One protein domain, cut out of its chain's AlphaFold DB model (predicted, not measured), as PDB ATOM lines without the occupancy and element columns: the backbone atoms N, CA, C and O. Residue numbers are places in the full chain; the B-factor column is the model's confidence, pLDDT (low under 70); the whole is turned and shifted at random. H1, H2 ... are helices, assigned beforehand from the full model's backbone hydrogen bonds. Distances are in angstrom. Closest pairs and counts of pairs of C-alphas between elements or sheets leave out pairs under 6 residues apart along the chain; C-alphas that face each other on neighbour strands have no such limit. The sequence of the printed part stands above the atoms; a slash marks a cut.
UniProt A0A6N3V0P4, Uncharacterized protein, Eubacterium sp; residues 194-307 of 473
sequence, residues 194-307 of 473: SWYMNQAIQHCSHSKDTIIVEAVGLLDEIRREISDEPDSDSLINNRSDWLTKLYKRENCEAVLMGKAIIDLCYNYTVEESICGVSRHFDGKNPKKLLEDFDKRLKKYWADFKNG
ATOM      1  N   SER A 194       0.102  40.156  -4.951       95.00
ATOM      2  CA  SER A 194      -0.892  39.092  -5.108       95.00
ATOM      3  C   SER A 194      -2.304  39.610  -5.395       95.00
ATOM      4  O   SER A 194      -3.072  38.949  -6.093       95.00
ATOM      5  N   TRP A 195      -2.659  40.809  -4.915       94.38
ATOM      6  CA  TRP A 195      -3.956  41.414  -5.205       94.38
ATOM      7  C   TRP A 195      -4.082  41.751  -6.693       94.38
ATOM      8  O   TRP A 195      -5.069  41.366  -7.318       94.38
ATOM      9  N   TYR A 196      -3.061  42.388  -7.276       94.75
ATOM     10  CA  TYR A 196      -3.025  42.702  -8.707       94.75
ATOM     11  C   TYR A 196      -3.015  41.438  -9.569       94.75
ATOM     12  O   TYR A 196      -3.747  41.382 -10.555       94.75
ATOM     13  N   MET A 197      -2.251  40.416  -9.169       96.75
ATOM     14  CA  MET A 197      -2.248  39.113  -9.846       96.75
ATOM     15  C   MET A 197      -3.643  38.482  -9.860       96.75
ATOM     16  O   MET A 197      -4.117  38.063 -10.912       96.75
ATOM     17  N   ASN A 198      -4.345  38.479  -8.724       94.88
ATOM     18  CA  ASN A 198      -5.695  37.923  -8.638       94.88
ATOM     19  C   ASN A 198      -6.699  38.690  -9.512       94.88
ATOM     20  O   ASN A 198      -7.516  38.066 -10.185       94.88
ATOM     21  N   GLN A 199      -6.628  40.028  -9.533       94.38
ATOM     22  CA  GLN A 199      -7.473  40.839 -10.418       94.38
ATOM     23  C   GLN A 199      -7.202  40.523 -11.895       94.38
ATOM     24  O   GLN A 199      -8.145  40.337 -12.662       94.38
ATOM     25  N   ALA A 200      -5.928  40.419 -12.286       95.44
ATOM     26  CA  ALA A 200      -5.541  40.115 -13.657       95.44
ATOM     27  C   ALA A 200      -5.987  38.708 -14.081       95.44
ATOM     28  O   ALA A 200      -6.613  38.576 -15.129       95.44
ATOM     29  N   ILE A 201      -5.741  37.681 -13.256       96.31
ATOM     30  CA  ILE A 201      -6.152  36.290 -13.521       96.31
ATOM     31  C   ILE A 201      -7.673  36.204 -13.697       96.31
ATOM     32  O   ILE A 201      -8.144  35.657 -14.691       96.31
ATOM     33  N   GLN A 202      -8.446  36.794 -12.777       95.19
ATOM     34  CA  GLN A 202      -9.910  36.767 -12.831       95.19
ATOM     35  C   GLN A 202     -10.473  37.506 -14.056       95.19
ATOM     36  O   GLN A 202     -11.454  37.069 -14.662       95.19
ATOM     37  N   HIS A 203      -9.890  38.650 -14.414       94.75
ATOM     38  CA  HIS A 203     -10.321  39.426 -15.580       94.75
ATOM     39  C   HIS A 203      -9.987  38.698 -16.885       94.75
ATOM     40  O   HIS A 203     -10.853  38.485 -17.735       94.75
ATOM     41  N   CYS A 204      -8.744  38.241 -17.012       95.88
ATOM     42  CA  CYS A 204      -8.221  37.621 -18.223       95.88
ATOM     43  C   CYS A 204      -8.757  36.204 -18.470       95.88
ATOM     44  O   CYS A 204      -8.769  35.769 -19.620       95.88
ATOM     45  N   SER A 205      -9.273  35.502 -17.452       94.44
ATOM     46  CA  SER A 205      -9.916  34.189 -17.639       94.44
ATOM     47  C   SER A 205     -11.169  34.253 -18.519       94.44
ATOM     48  O   SER A 205     -11.604  33.236 -19.048       94.44
ATOM     49  N   HIS A 206     -11.751  35.445 -18.677       93.19
ATOM     50  CA  HIS A 206     -12.907  35.710 -19.534       93.19
ATOM     51  C   HIS A 206     -12.513  36.364 -20.872       93.19
ATOM     52  O   HIS A 206     -13.378  36.857 -21.603       93.19
ATOM     53  N   SER A 207     -11.214  36.410 -21.191       93.38
ATOM     54  CA  SER A 207     -10.717  36.957 -22.452       93.38
ATOM     55  C   SER A 207     -11.198  36.131 -23.648       93.38
ATOM     56  O   SER A 207     -11.403  34.922 -23.564       93.38
ATOM     57  N   LYS A 208     -11.350  36.794 -24.798       92.94
ATOM     58  CA  LYS A 208     -11.607  36.125 -26.085       92.94
ATOM     59  C   LYS A 208     -10.328  35.602 -26.744       92.94
ATOM     60  O   LYS A 208     -10.413  34.858 -27.713       92.94
ATOM     61  N   ASP A 209      -9.169  36.045 -26.266       94.00
ATOM     62  CA  ASP A 209      -7.866  35.638 -26.777       94.00
ATOM     63  C   ASP A 209      -7.428  34.342 -26.086       94.00
ATOM     64  O   ASP A 209      -7.254  34.310 -24.865       94.00
ATOM     65  N   THR A 210      -7.263  33.274 -26.868       95.00
ATOM     66  CA  THR A 210      -6.917  31.939 -26.365       95.00
ATOM     67  C   THR A 210      -5.561  31.917 -25.671       95.00
ATOM     68  O   THR A 210      -5.430  31.255 -24.648       95.00
ATOM     69  N   ILE A 211      -4.586  32.695 -26.154       94.94
ATOM     70  CA  ILE A 211      -3.245  32.768 -25.554       94.94
ATOM     71  C   ILE A 211      -3.336  33.375 -24.153       94.94
ATOM     72  O   ILE A 211      -2.676  32.911 -23.228       94.94
ATOM     73  N   ILE A 212      -4.179  34.401 -23.977       96.38
ATOM     74  CA  ILE A 212      -4.404  35.027 -22.668       96.38
ATOM     75  C   ILE A 212      -5.058  34.033 -21.704       96.38
ATOM     76  O   ILE A 212      -4.634  33.944 -20.553       96.38
ATOM     77  N   VAL A 213      -6.063  33.280 -22.164       96.81
ATOM     78  CA  VAL A 213      -6.763  32.283 -21.336       96.81
ATOM     79  C   VAL A 213      -5.818  31.153 -20.909       96.81
ATOM     80  O   VAL A 213      -5.795  30.794 -19.733       96.81
ATOM     81  N   GLU A 214      -5.002  30.633 -21.826       96.06
ATOM     82  CA  GLU A 214      -3.979  29.624 -21.516       96.06
ATOM     83  C   GLU A 214      -2.937  30.159 -20.526       96.06
ATOM     84  O   GLU A 214      -2.624  29.498 -19.535       96.06
ATOM     85  N   ALA A 215      -2.453  31.387 -20.742       96.56
ATOM     86  CA  ALA A 215      -1.486  32.033 -19.863       96.56
ATOM     87  C   ALA A 215      -2.008  32.154 -18.426       96.56
ATOM     88  O   ALA A 215      -1.303  31.804 -17.482       96.56
ATOM     89  N   VAL A 216      -3.252  32.607 -18.233       97.12
ATOM     90  CA  VAL A 216      -3.813  32.708 -16.877       97.12
ATOM     91  C   VAL A 216      -4.175  31.364 -16.264       97.12
ATOM     92  O   VAL A 216      -4.151  31.257 -15.042       97.12
ATOM     93  N   GLY A 217      -4.443  30.336 -17.077       96.62
ATOM     94  CA  GLY A 217      -4.538  28.955 -16.603       96.62
ATOM     95  C   GLY A 217      -3.237  28.507 -15.931       96.62
ATOM     96  O   GLY A 217      -3.259  28.075 -14.780       96.62
ATOM     97  N   LEU A 218      -2.098  28.727 -16.599       96.69
ATOM     98  CA  LEU A 218      -0.767  28.445 -16.046       96.69
ATOM     99  C   LEU A 218      -0.479  29.266 -14.782       96.69
ATOM    100  O   LEU A 218       0.039  28.737 -13.798       96.69
ATOM    101  N   LEU A 219      -0.820  30.558 -14.784       97.38
ATOM    102  CA  LEU A 219      -0.632  31.414 -13.609       97.38
ATOM    103  C   LEU A 219      -1.507  30.965 -12.432       97.38
ATOM    104  O   LEU A 219      -1.051  31.004 -11.293       97.38
ATOM    105  N   ASP A 220      -2.737  30.510 -12.670       96.62
ATOM    106  CA  ASP A 220      -3.600  30.008 -11.601       96.62
ATOM    107  C   ASP A 220      -3.095  28.681 -11.012       96.62
ATOM    108  O   ASP A 220      -3.201  28.467  -9.805       96.62
ATOM    109  N   GLU A 221      -2.486  27.815 -11.824       95.94
ATOM    110  CA  GLU A 221      -1.777  26.627 -11.333       95.94
ATOM    111  C   GLU A 221      -0.581  27.010 -10.456       95.94
ATOM    112  O   GLU A 221      -0.476  26.538  -9.325       95.94
ATOM    113  N   ILE A 222       0.274  27.923 -10.930       95.94
ATOM    114  CA  ILE A 222       1.426  28.431 -10.167       95.94
ATOM    115  C   ILE A 222       0.969  29.067  -8.848       95.94
ATOM    116  O   ILE A 222       1.590  28.855  -7.809       95.94
ATOM    117  N   ARG A 223      -0.148  29.803  -8.857       95.94
ATOM    118  CA  ARG A 223      -0.747  30.392  -7.653       95.94
ATOM    119  C   ARG A 223      -1.090  29.329  -6.613       95.94
ATOM    120  O   ARG A 223      -0.843  29.544  -5.427       95.94
ATOM    121  N   ARG A 224      -1.674  28.206  -7.045       93.88
ATOM    122  CA  ARG A 224      -2.002  27.072  -6.168       93.88
ATOM    123  C   ARG A 224      -0.729  26.417  -5.636       93.88
ATOM    124  O   ARG A 224      -0.618  26.263  -4.430       93.88
ATOM    125  N   GLU A 225       0.261  26.176  -6.496       94.19
ATOM    126  CA  GLU A 225       1.560  25.635  -6.070       94.19
ATOM    127  C   GLU A 225       2.235  26.500  -4.996       94.19
ATOM    128  O   GLU A 225       2.725  25.969  -4.009       94.19
ATOM    129  N   ILE A 226       2.261  27.828  -5.170       93.19
ATOM    130  CA  ILE A 226       2.842  28.749  -4.176       93.19
ATOM    131  C   ILE A 226       2.035  28.729  -2.871       93.19
ATOM    132  O   ILE A 226       2.603  28.856  -1.791       93.19
ATOM    133  N   SER A 227       0.710  28.584  -2.962       90.75
ATOM    134  CA  SER A 227      -0.182  28.570  -1.796       90.75
ATOM    135  C   SER A 227       0.042  27.351  -0.893       90.75
ATOM    136  O   SER A 227      -0.191  27.451   0.310       90.75
ATOM    137  N   ASP A 228       0.515  26.239  -1.462       91.12
ATOM    138  CA  ASP A 228       0.810  24.993  -0.745       91.12
ATOM    139  C   ASP A 228       2.207  24.989  -0.083       91.12
ATOM    140  O   ASP A 228       2.521  24.089   0.701       91.12
ATOM    141  N   GLU A 229       3.055  25.983  -0.369       90.94
ATOM    142  CA  GLU A 229       4.404  26.088   0.196       90.94
ATOM    143  C   GLU A 229       4.427  26.756   1.588       90.94
ATOM    144  O   GLU A 229       3.610  27.635   1.892       90.94
ATOM    145  N   PRO A 230       5.397  26.392   2.454       85.25
ATOM    146  CA  PRO A 230       5.710  27.178   3.647       85.25
ATOM    147  C   PRO A 230       6.048  28.626   3.260       85.25
ATOM    148  O   PRO A 230       6.707  28.860   2.254       85.25
ATOM    149  N   ASP A 231       5.616  29.602   4.063       86.62
ATOM    150  CA  ASP A 231       5.791  31.041   3.791       86.62
ATOM    151  C   ASP A 231       5.121  31.553   2.496       86.62
ATOM    152  O   ASP A 231       5.537  32.569   1.924       86.62
ATOM    153  N   SER A 232       4.029  30.906   2.068       87.19
ATOM    154  CA  SER A 232       3.242  31.276   0.882       87.19
ATOM    155  C   SER A 232       2.876  32.765   0.806       87.19
ATOM    156  O   SER A 232       2.941  33.352  -0.273       87.19
ATOM    157  N   ASP A 233       2.592  33.419   1.939       86.75
ATOM    158  CA  ASP A 233       2.313  34.863   2.013       86.75
ATOM    159  C   ASP A 233       3.472  35.738   1.500       86.75
ATOM    160  O   ASP A 233       3.243  36.796   0.906       86.75
ATOM    161  N   SER A 234       4.722  35.327   1.723       87.44
ATOM    162  CA  SER A 234       5.897  36.042   1.216       87.44
ATOM    163  C   SER A 234       6.118  35.736  -0.264       87.44
ATOM    164  O   SER A 234       6.304  36.656  -1.062       87.44
ATOM    165  N   LEU A 235       6.057  34.454  -0.632       88.12
ATOM    166  CA  LEU A 235       6.331  33.963  -1.985       88.12
ATOM    167  C   LEU A 235       5.320  34.501  -3.005       88.12
ATOM    168  O   LEU A 235       5.688  34.999  -4.068       88.12
ATOM    169  N   ILE A 236       4.029  34.503  -2.656       92.56
ATOM    170  CA  ILE A 236       2.963  34.969  -3.552       92.56
ATOM    171  C   ILE A 236       3.086  36.462  -3.881       92.56
ATOM    172  O   ILE A 236       2.539  36.922  -4.883       92.56
ATOM    173  N   ASN A 237       3.813  37.218  -3.055       92.12
ATOM    174  CA  ASN A 237       4.043  38.649  -3.215       92.12
ATOM    175  C   ASN A 237       5.382  38.998  -3.876       92.12
ATOM    176  O   ASN A 237       5.713  40.180  -3.990       92.12
ATOM    177  N   ASN A 238       6.135  38.002  -4.337       88.19
ATOM    178  CA  ASN A 238       7.434  38.186  -4.963       88.19
ATOM    179  C   ASN A 238       7.385  37.808  -6.450       88.19
ATOM    180  O   ASN A 238       7.207  36.648  -6.806       88.19
ATOM    181  N   ARG A 239       7.607  38.793  -7.329       90.12
ATOM    182  CA  ARG A 239       7.654  38.611  -8.790       90.12
ATOM    183  C   ARG A 239       8.576  37.459  -9.213       90.12
ATOM    184  O   ARG A 239       8.190  36.661 -10.061       90.12
ATOM    185  N   SER A 240       9.771  37.362  -8.628       85.81
ATOM    186  CA  SER A 240      10.783  36.376  -9.028       85.81
ATOM    187  C   SER A 240      10.357  34.937  -8.741       85.81
ATOM    188  O   SER A 240      10.708  34.044  -9.509       85.81
ATOM    189  N   ASP A 241       9.564  34.701  -7.694       89.12
ATOM    190  CA  ASP A 241       9.076  33.358  -7.354       89.12
ATOM    191  C   ASP A 241       8.058  32.860  -8.395       89.12
ATOM    192  O   ASP A 241       8.124  31.713  -8.846       89.12
ATOM    193  N   TRP A 242       7.182  33.751  -8.872       93.62
ATOM    194  CA  TRP A 242       6.265  33.458  -9.977       93.62
ATOM    195  C   TRP A 242       7.013  33.181 -11.284       93.62
ATOM    196  O   TRP A 242       6.729  32.185 -11.950       93.62
ATOM    197  N   LEU A 243       7.987  34.029 -11.635       89.56
ATOM    198  CA  LEU A 243       8.801  33.854 -12.842       89.56
ATOM    199  C   LEU A 243       9.590  32.542 -12.804       89.56
ATOM    200  O   LEU A 243       9.546  31.778 -13.762       89.56
ATOM    201  N   THR A 244      10.230  32.225 -11.675       87.44
ATOM    202  CA  THR A 244      11.012  30.990 -11.494       87.44
ATOM    203  C   THR A 244      10.167  29.737 -11.717       87.44
ATOM    204  O   THR A 244      10.631  28.774 -12.325       87.44
ATOM    205  N   LYS A 245       8.917  29.723 -11.238       91.00
ATOM    206  CA  LYS A 245       7.988  28.610 -11.482       91.00
ATOM    207  C   LYS A 245       7.503  28.576 -12.928       91.00
ATOM    208  O   LYS A 245       7.420  27.497 -13.511       91.00
ATOM    209  N   LEU A 246       7.242  29.739 -13.521       91.12
ATOM    210  CA  LEU A 246       6.796  29.851 -14.905       91.12
ATOM    211  C   LEU A 246       7.872  29.384 -15.902       91.12
ATOM    212  O   LEU A 246       7.544  28.665 -16.839       91.12
ATOM    213  N   TYR A 247       9.154  29.684 -15.662       84.94
ATOM    214  CA  TYR A 247      10.267  29.228 -16.510       84.94
ATOM    215  C   TYR A 247      10.486  27.710 -16.499       84.94
ATOM    216  O   TYR A 247      11.152  27.182 -17.385       84.94
ATOM    217  N   LYS A 248       9.930  26.985 -15.521       87.81
ATOM    218  CA  LYS A 248       9.958  25.511 -15.509       87.81
ATOM    219  C   LYS A 248       8.953  24.895 -16.485       87.81
ATOM    220  O   LYS A 248       8.942  23.676 -16.643       87.81
ATOM    221  N   ARG A 249       8.067  25.698 -17.082       87.69
ATOM    222  CA  ARG A 249       7.104  25.255 -18.095       87.69
ATOM    223  C   ARG A 249       7.752  25.245 -19.477       87.69
ATOM    224  O   ARG A 249       8.747  25.923 -19.717       87.69
ATOM    225  N   GLU A 250       7.180  24.462 -20.387       85.31
ATOM    226  CA  GLU A 250       7.632  24.432 -21.777       85.31
ATOM    227  C   GLU A 250       7.483  25.820 -22.408       85.31
ATOM    228  O   GLU A 250       6.438  26.459 -22.278       85.31
ATOM    229  N   ASN A 251       8.542  26.298 -23.064       80.56
ATOM    230  CA  ASN A 251       8.547  27.631 -23.650       80.56
ATOM    231  C   ASN A 251       7.533  27.705 -24.801       80.56
ATOM    232  O   ASN A 251       7.727  27.108 -25.860       80.56
ATOM    233  N   CYS A 252       6.455  28.453 -24.584       86.44
ATOM    234  CA  CYS A 252       5.393  28.679 -25.550       86.44
ATOM    235  C   CYS A 252       4.861  30.117 -25.445       86.44
ATOM    236  O   CYS A 252       5.184  30.866 -24.519       86.44
ATOM    237  N   GLU A 253       4.013  30.521 -26.392       90.31
ATOM    238  CA  GLU A 253       3.468  31.885 -26.429       90.31
ATOM    239  C   GLU A 253       2.651  32.228 -25.167       90.31
ATOM    240  O   GLU A 253       2.725  33.356 -24.676       90.31
ATOM    241  N   ALA A 254       1.953  31.249 -24.578       92.81
ATOM    242  CA  ALA A 254       1.216  31.419 -23.325       92.81
ATOM    243  C   ALA A 254       2.138  31.687 -22.119       92.81
ATOM    244  O   ALA A 254       1.808  32.512 -21.268       92.81
ATOM    245  N   VAL A 255       3.320  31.064 -22.058       91.50
ATOM    246  CA  VAL A 255       4.330  31.341 -21.019       91.50
ATOM    247  C   VAL A 255       4.846  32.779 -21.130       91.50
ATOM    248  O   VAL A 255       4.913  33.498 -20.133       91.50
ATOM    249  N   LEU A 256       5.134  33.240 -22.349       89.81
ATOM    250  CA  LEU A 256       5.583  34.613 -22.600       89.81
ATOM    251  C   LEU A 256       4.492  35.642 -22.254       89.81
ATOM    252  O   LEU A 256       4.781  36.673 -21.644       89.81
ATOM    253  N   MET A 257       3.231  35.343 -22.581       93.69
ATOM    254  CA  MET A 257       2.081  36.157 -22.175       93.69
ATOM    255  C   MET A 257       1.919  36.182 -20.647       93.69
ATOM    256  O   MET A 257       1.698  37.243 -20.063       93.69
ATOM    257  N   GLY A 258       2.090  35.038 -19.978       94.56
ATOM    258  CA  GLY A 258       2.067  34.943 -18.519       94.56
ATOM    259  C   GLY A 258       3.127  35.832 -17.866       94.56
ATOM    260  O   GLY A 258       2.834  36.532 -16.896       94.56
ATOM    261  N   LYS A 259       4.330  35.893 -18.450       91.06
ATOM    262  CA  LYS A 259       5.384  36.808 -17.997       91.06
ATOM    263  C   LYS A 259       4.996  38.279 -18.176       91.06
ATOM    264  O   LYS A 259       5.163  39.058 -17.241       91.06
ATOM    265  N   ALA A 260       4.420  38.654 -19.319       92.25
ATOM    266  CA  ALA A 260       3.931  40.019 -19.534       92.25
ATOM    267  C   ALA A 260       2.885  40.438 -18.481       92.25
ATOM    268  O   ALA A 260       2.921  41.563 -17.981       92.25
ATOM    269  N   ILE A 261       1.984  39.525 -18.097       95.81
ATOM    270  CA  ILE A 261       0.992  39.756 -17.036       95.81
ATOM    271  C   ILE A 261       1.678  39.963 -15.675       95.81
ATOM    272  O   ILE A 261       1.392  40.954 -15.001       95.81
ATOM    273  N   ILE A 262       2.608  39.076 -15.294       95.00
ATOM    274  CA  ILE A 262       3.387  39.176 -14.046       95.00
ATOM    275  C   ILE A 262       4.105  40.532 -13.954       95.00
ATOM    276  O   ILE A 262       4.003  41.231 -12.941       95.00
ATOM    277  N   ASP A 263       4.801  40.923 -15.020       92.25
ATOM    278  CA  ASP A 263       5.615  42.139 -15.064       92.25
ATOM    279  C   ASP A 263       4.748  43.405 -14.973       92.25
ATOM    280  O   ASP A 263       5.084  44.359 -14.260       92.25
ATOM    281  N   LEU A 264       3.577  43.413 -15.616       94.38
ATOM    282  CA  LEU A 264       2.618  44.509 -15.480       94.38
ATOM    283  C   LEU A 264       2.051  44.605 -14.063       94.38
ATOM    284  O   LEU A 264       2.052  45.695 -13.488       94.38
ATOM    285  N   CYS A 265       1.615  43.491 -13.468       95.50
ATOM    286  CA  CYS A 265       1.121  43.466 -12.087       95.50
ATOM    287  C   CYS A 265       2.182  43.963 -11.092       95.50
ATOM    288  O   CYS A 265       1.856  44.680 -10.140       95.50
ATOM    289  N   TYR A 266       3.457  43.647 -11.331       94.38
ATOM    290  CA  TYR A 266       4.562  44.144 -10.518       94.38
ATOM    291  C   TYR A 266       4.672  45.664 -10.623       94.38
ATOM    292  O   TYR A 266       4.694  46.355  -9.603       94.38
ATOM    293  N   ASN A 267       4.659  46.206 -11.841       94.25
ATOM    294  CA  ASN A 267       4.737  47.647 -12.049       94.25
ATOM    295  C   ASN A 267       3.547  48.407 -11.445       94.25
ATOM    296  O   ASN A 267       3.760  49.453 -10.837       94.25
ATOM    297  N   TYR A 268       2.327  47.866 -11.517       94.38
ATOM    298  CA  TYR A 268       1.166  48.439 -10.824       94.38
ATOM    299  C   TYR A 268       1.350  48.469  -9.303       94.38
ATOM    300  O   TYR A 268       1.058  49.476  -8.653       94.38
ATOM    301  N   THR A 269       1.890  47.388  -8.735       93.00
ATOM    302  CA  THR A 269       2.192  47.298  -7.300       93.00
ATOM    303  C   THR A 269       3.219  48.351  -6.888       93.00
ATOM    304  O   THR A 269       3.050  49.038  -5.877       93.00
ATOM    305  N   VAL A 270       4.278  48.513  -7.689       92.38
ATOM    306  CA  VAL A 270       5.317  49.516  -7.446       92.38
ATOM    307  C   VAL A 270       4.743  50.924  -7.574       92.38
ATOM    308  O   VAL A 270       4.911  51.707  -6.644       92.38
ATOM    309  N   GLU A 271       4.027  51.244  -8.652       92.94
ATOM    310  CA  GLU A 271       3.406  52.559  -8.858       92.94
ATOM    311  C   GLU A 271       2.490  52.940  -7.688       92.94
ATOM    312  O   GLU A 271       2.573  54.054  -7.164       92.94
ATOM    313  N   GLU A 272       1.659  52.006  -7.218       90.00
ATOM    314  CA  GLU A 272       0.781  52.251  -6.079       90.00
ATOM    315  C   GLU A 272       1.557  52.480  -4.772       90.00
ATOM    316  O   GLU A 272       1.136  53.305  -3.956       90.00
ATOM    317  N   SER A 273       2.700  51.814  -4.589       89.31
ATOM    318  CA  SER A 273       3.565  51.963  -3.410       89.31
ATOM    319  C   SER A 273       4.272  53.323  -3.308       89.31
ATOM    320  O   SER A 273       4.814  53.657  -2.251       89.31
ATOM    321  N   ILE A 274       4.262  54.134  -4.371       90.69
ATOM    322  CA  ILE A 274       4.949  55.426  -4.399       90.69
ATOM    323  C   ILE A 274       3.998  56.550  -3.968       90.69
ATOM    324  O   ILE A 274       2.929  56.779  -4.538       90.69
ATOM    325  N   CYS A 275       4.417  57.324  -2.965       88.62
ATOM    326  CA  CYS A 275       3.632  58.445  -2.457       88.62
ATOM    327  C   CYS A 275       3.472  59.562  -3.503       88.62
ATOM    328  O   CYS A 275       4.460  60.088  -4.021       88.62
ATOM    329  N   GLY A 276       2.224  59.973  -3.749       88.62
ATOM    330  CA  GLY A 276       1.893  61.166  -4.534       88.62
ATOM    331  C   GLY A 276       2.069  61.030  -6.045       88.62
ATOM    332  O   GLY A 276       1.919  62.036  -6.735       88.62
ATOM    333  N   VAL A 277       2.378  59.830  -6.555       91.25
ATOM    334  CA  VAL A 277       2.450  59.572  -8.001       91.25
ATOM    335  C   VAL A 277       1.074  59.705  -8.632       91.25
ATOM    336  O   VAL A 277       0.079  59.189  -8.119       91.25
ATOM    337  N   SER A 278       1.037  60.416  -9.753       91.44
ATOM    338  CA  SER A 278      -0.122  60.528 -10.610       91.44
ATOM    339  C   SER A 278      -0.263  59.281 -11.464       91.44
ATOM    340  O   SER A 278       0.563  59.031 -12.337       91.44
ATOM    341  N   ARG A 279      -1.326  58.522 -11.207       90.19
ATOM    342  CA  ARG A 279      -1.568  57.208 -11.812       90.19
ATOM    343  C   ARG A 279      -2.412  57.326 -13.071       90.19
ATOM    344  O   ARG A 279      -3.232  58.236 -13.190       90.19
ATOM    345  N   HIS A 280      -2.280  56.354 -13.963       87.94
ATOM    346  CA  HIS A 280      -3.114  56.248 -15.171       87.94
ATOM    347  C   HIS A 280      -4.474  55.571 -14.925       87.94
ATOM    348  O   HIS A 280      -5.316  55.482 -15.819       87.94
ATOM    349  N   PHE A 281      -4.705  55.113 -13.695       84.31
ATOM    350  CA  PHE A 281      -5.926  54.450 -13.260       84.31
ATOM    351  C   PHE A 281      -6.395  55.002 -11.912       84.31
ATOM    352  O   PHE A 281      -5.633  55.588 -11.139       84.31
ATOM    353  N   ASP A 282      -7.674  54.788 -11.618       75.56
ATOM    354  CA  ASP A 282      -8.244  55.075 -10.306       75.56
ATOM    355  C   ASP A 282      -8.183  53.813  -9.440       75.56
ATOM    356  O   ASP A 282      -8.957  52.879  -9.645       75.56
ATOM    357  N   GLY A 283      -7.279  53.790  -8.457       66.62
ATOM    358  CA  GLY A 283      -7.108  52.649  -7.549       66.62
ATOM    359  C   GLY A 283      -8.341  52.325  -6.693       66.62
ATOM    360  O   GLY A 283      -8.409  51.249  -6.110       66.62
ATOM    361  N   LYS A 284      -9.339  53.219  -6.624       70.25
ATOM    362  CA  LYS A 284     -10.617  52.954  -5.939       70.25
ATOM    363  C   LYS A 284     -11.642  52.256  -6.830       70.25
ATOM    364  O   LYS A 284     -12.664  51.797  -6.324       70.25
ATOM    365  N   ASN A 285     -11.405  52.200  -8.141       80.50
ATOM    366  CA  ASN A 285     -12.324  51.624  -9.111       80.50
ATOM    367  C   ASN A 285     -11.640  50.474  -9.873       80.50
ATOM    368  O   ASN A 285     -10.971  50.727 -10.879       80.50
ATOM    369  N   PRO A 286     -11.852  49.213  -9.446       80.62
ATOM    370  CA  PRO A 286     -11.261  48.038 -10.086       80.62
ATOM    371  C   PRO A 286     -11.520  47.970 -11.594       80.62
ATOM    372  O   PRO A 286     -10.642  47.582 -12.351       80.62
ATOM    373  N   LYS A 287     -12.684  48.433 -12.064       85.19
ATOM    374  CA  LYS A 287     -13.004  48.438 -13.496       85.19
ATOM    375  C   LYS A 287     -12.051  49.334 -14.295       85.19
ATOM    376  O   LYS A 287     -11.564  48.922 -15.340       85.19
ATOM    377  N   LYS A 288     -11.741  50.531 -13.787       86.00
ATOM    378  CA  LYS A 288     -10.808  51.461 -14.451       86.00
ATOM    379  C   LYS A 288      -9.367  50.960 -14.430       86.00
ATOM    380  O   LYS A 288      -8.624  51.232 -15.367       86.00
ATOM    381  N   LEU A 289      -8.977  50.249 -13.371       89.69
ATOM    382  CA  LEU A 289      -7.695  49.547 -13.329       89.69
ATOM    383  C   LEU A 289      -7.618  48.500 -14.446       89.69
ATOM    384  O   LEU A 289      -6.648  48.496 -15.191       89.69
ATOM    385  N   LEU A 290      -8.644  47.658 -14.589       91.38
ATOM    386  CA  LEU A 290      -8.674  46.601 -15.604       91.38
ATOM    387  C   LEU A 290      -8.725  47.160 -17.039       91.38
ATOM    388  O   LEU A 290      -8.062  46.635 -17.928       91.38
ATOM    389  N   GLU A 291      -9.426  48.275 -17.262       90.25
ATOM    390  CA  GLU A 291      -9.416  48.988 -18.550       90.25
ATOM    391  C   GLU A 291      -8.024  49.542 -18.915       90.25
ATOM    392  O   GLU A 291      -7.632  49.508 -20.084       90.25
ATOM    393  N   ASP A 292      -7.269  50.075 -17.944       92.56
ATOM    394  CA  ASP A 292      -5.872  50.483 -18.165       92.56
ATOM    395  C   ASP A 292      -4.966  49.262 -18.375       92.56
ATOM    396  O   ASP A 292      -4.135  49.268 -19.285       92.56
ATOM    397  N   PHE A 293      -5.180  48.197 -17.598       94.19
ATOM    398  CA  PHE A 293      -4.444  46.941 -17.703       94.19
ATOM    399  C   PHE A 293      -4.556  46.346 -19.108       94.19
ATOM    400  O   PHE A 293      -3.529  46.052 -19.712       94.19
ATOM    401  N   ASP A 294      -5.759  46.254 -19.684       93.62
ATOM    402  CA  ASP A 294      -5.959  45.712 -21.036       93.62
ATOM    403  C   ASP A 294      -5.194  46.505 -22.103       93.62
ATOM    404  O   ASP A 294      -4.631  45.938 -23.044       93.62
ATOM    405  N   LYS A 295      -5.160  47.837 -21.977       92.81
ATOM    406  CA  LYS A 295      -4.426  48.709 -22.905       92.81
ATOM    407  C   LYS A 295      -2.925  48.533 -22.761       92.81
ATOM    408  O   LYS A 295      -2.223  48.427 -23.770       92.81
ATOM    409  N   ARG A 296      -2.437  48.494 -21.520       92.75
ATOM    410  CA  ARG A 296      -1.021  48.268 -21.237       92.75
ATOM    411  C   ARG A 296      -0.582  46.890 -21.680       92.75
ATOM    412  O   ARG A 296       0.446  46.816 -22.333       92.75
ATOM    413  N   LEU A 297      -1.362  45.843 -21.422       94.19
ATOM    414  CA  LEU A 297      -1.055  44.481 -21.849       94.19
ATOM    415  C   LEU A 297      -0.951  44.391 -23.368       94.19
ATOM    416  O   LEU A 297       0.039  43.877 -23.872       94.19
ATOM    417  N   LYS A 298      -1.893  44.985 -24.109       92.12
ATOM    418  CA  LYS A 298      -1.814  45.047 -25.578       92.12
ATOM    419  C   LYS A 298      -0.553  45.759 -26.069       92.12
ATOM    420  O   LYS A 298       0.113  45.248 -26.966       92.12
ATOM    421  N   LYS A 299      -0.223  46.925 -25.498       89.75
ATOM    422  CA  LYS A 299       0.989  47.678 -25.866       89.75
ATOM    423  C   LYS A 299       2.249  46.880 -25.527       89.75
ATOM    424  O   LYS A 299       3.085  46.679 -26.394       89.75
ATOM    425  N   TYR A 300       2.346  46.396 -24.294       88.44
ATOM    426  CA  TYR A 300       3.483  45.645 -23.774       88.44
ATOM    427  C   TYR A 300       3.729  44.367 -24.585       88.44
ATOM    428  O   TYR A 300       4.857  44.062 -24.956       88.44
ATOM    429  N   TRP A 301       2.659  43.653 -24.939       89.56
ATOM    430  CA  TRP A 301       2.729  42.466 -25.785       89.56
ATOM    431  C   TRP A 301       3.179  42.781 -27.215       89.56
ATOM    432  O   TRP A 301       3.988  42.051 -27.786       89.56
ATOM    433  N   ALA A 302       2.701  43.885 -27.793       88.38
ATOM    434  CA  ALA A 302       3.173  44.346 -29.094       88.38
ATOM    435  C   ALA A 302       4.656  44.747 -29.045       88.38
ATOM    436  O   ALA A 302       5.419  44.377 -29.935       88.38
ATOM    437  N   ASP A 303       5.075  45.456 -27.996       83.62
ATOM    438  CA  ASP A 303       6.467  45.847 -27.793       83.62
ATOM    439  C   ASP A 303       7.361  44.600 -27.657       83.62
ATOM    440  O   ASP A 303       8.418  44.520 -28.286       83.62
ATOM    441  N   PHE A 304       6.893  43.575 -26.939       80.75
ATOM    442  CA  PHE A 304       7.580  42.290 -26.831       80.75
ATOM    443  C   PHE A 304       7.722  41.601 -28.196       80.75
ATOM    444  O   PHE A 304       8.833  41.252 -28.591       80.75
ATOM    445  N   LYS A 305       6.628  41.474 -28.960       81.50
ATOM    446  CA  LYS A 305       6.648  40.867 -30.305       81.50
ATOM    447  C   LYS A 305       7.554  41.609 -31.288       81.50
ATOM    448  O   LYS A 305       8.123  40.985 -32.180       81.50
ATOM    449  N   ASN A 306       7.714  42.917 -31.113       79.00
ATOM    450  CA  ASN A 306       8.619  43.746 -31.909       79.00
ATOM    451  C   ASN A 306      10.084  43.678 -31.441       79.00
ATOM    452  O   ASN A 306      10.927  44.384 -31.992       79.00
ATOM    453  N   GLY A 307      10.396  42.859 -30.431       71.06
ATOM    454  CA  GLY A 307      11.749  42.683 -29.916       71.06
ATOM    455  C   GLY A 307      12.248  43.852 -29.068       71.06
ATOM    456  O   GLY A 307      13.454  44.039 -28.976       71.06
TER     457      GLY A 307
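Overview. This is residues 194 to 307 of the 473 residues of an uncharacterized protein of Eubacterium sp (UniProt A0A6N3V0P4). Two helical hairpins, H1 with H2 and H4 with H5, pack on each other with their helices crossed, and the long helix H5 runs through the middle. H6 folds back across H5 on another side, the short H3 lies beyond one end of H2, and residues 273 to 278 stick out past the end of H5. The printed part has 114 residues with six named helices, H1 to H6 in chain order, and no named strand; its class is all helix. It is compact, with a radius of gyration of the C-alphas of 13.9 A and spans of 37 by 35 by 27 A.

Arrangement. Start at H1, residues 194 to 204; a tight link leads to H2, residues 210 to 227, and the two form a hairpin at a shallow tilt of 31 degrees, opposite ways. H2 touches H1 with residues 212 to 220 alone, and their closest C-alphas, of Ile 201 and Val 216, are 5.4 A apart. Next comes H3, residues 232 to 235, which only just touches H2, only at the corner, with Ile 226 and Ser 232 closest at 5.7 A between C-alphas. H4, residues 239 to 246, touches residues 218 to 223 of H2, closest at the C-alphas of Ile 222 and Lys 245, 6.7 A apart. Look then at H5, residues 253 to 273: it makes a hairpin with H4 at a shallow tilt of 12 degrees, closest at the C-alphas of Arg 239 and Tyr 266, 6.6 A. H5 and H2 are the hubs, touching four helices each; they touch each other at a steep tilt of 63 degrees, with the C-alphas of Ala 215 and Ala 254 closest at 4.4 A. Residues 261 to 269 of H5 touch H1 at a steep tilt of 46 degrees, closest at the C-alphas of Tyr 196 and Cys 265, 5.4 A. Last, H6, residues 286 to 305, touches H5 at a steep tilt of 51 degrees, opposite ways, with the C-alphas of Ala 260 and Trp 301 closest at 6.8 A. H6 is apart from H2 and H4. In H1, H2, H4 and H5 each O i to N i+4 pair is within hydrogen-bond range, in H6 15 of 16 are, and H3 is too short for such a pair.

Along the chain. Find C-alpha 194 at (-0.892, 39.092, -5.108), where H1 begins its 15.1 A. H2 spans 25.7 A, H3 5.0 A and H4 10.7 A. H5 runs 30.5 A from C-alpha 253 at (3.468, 31.885, -26.429), and H6 runs 27.9 A to C-alpha 305 at (6.648, 40.867, -30.305).

Size, cuts and confidence. The farthest C-alphas, of Glu 250 and Gly 276, are 41.0 A apart. The printed part has no cut, and the link from H5 to H6 is long. Mean pLDDT of the printed part is 90.6; residue 283 alone is under 70.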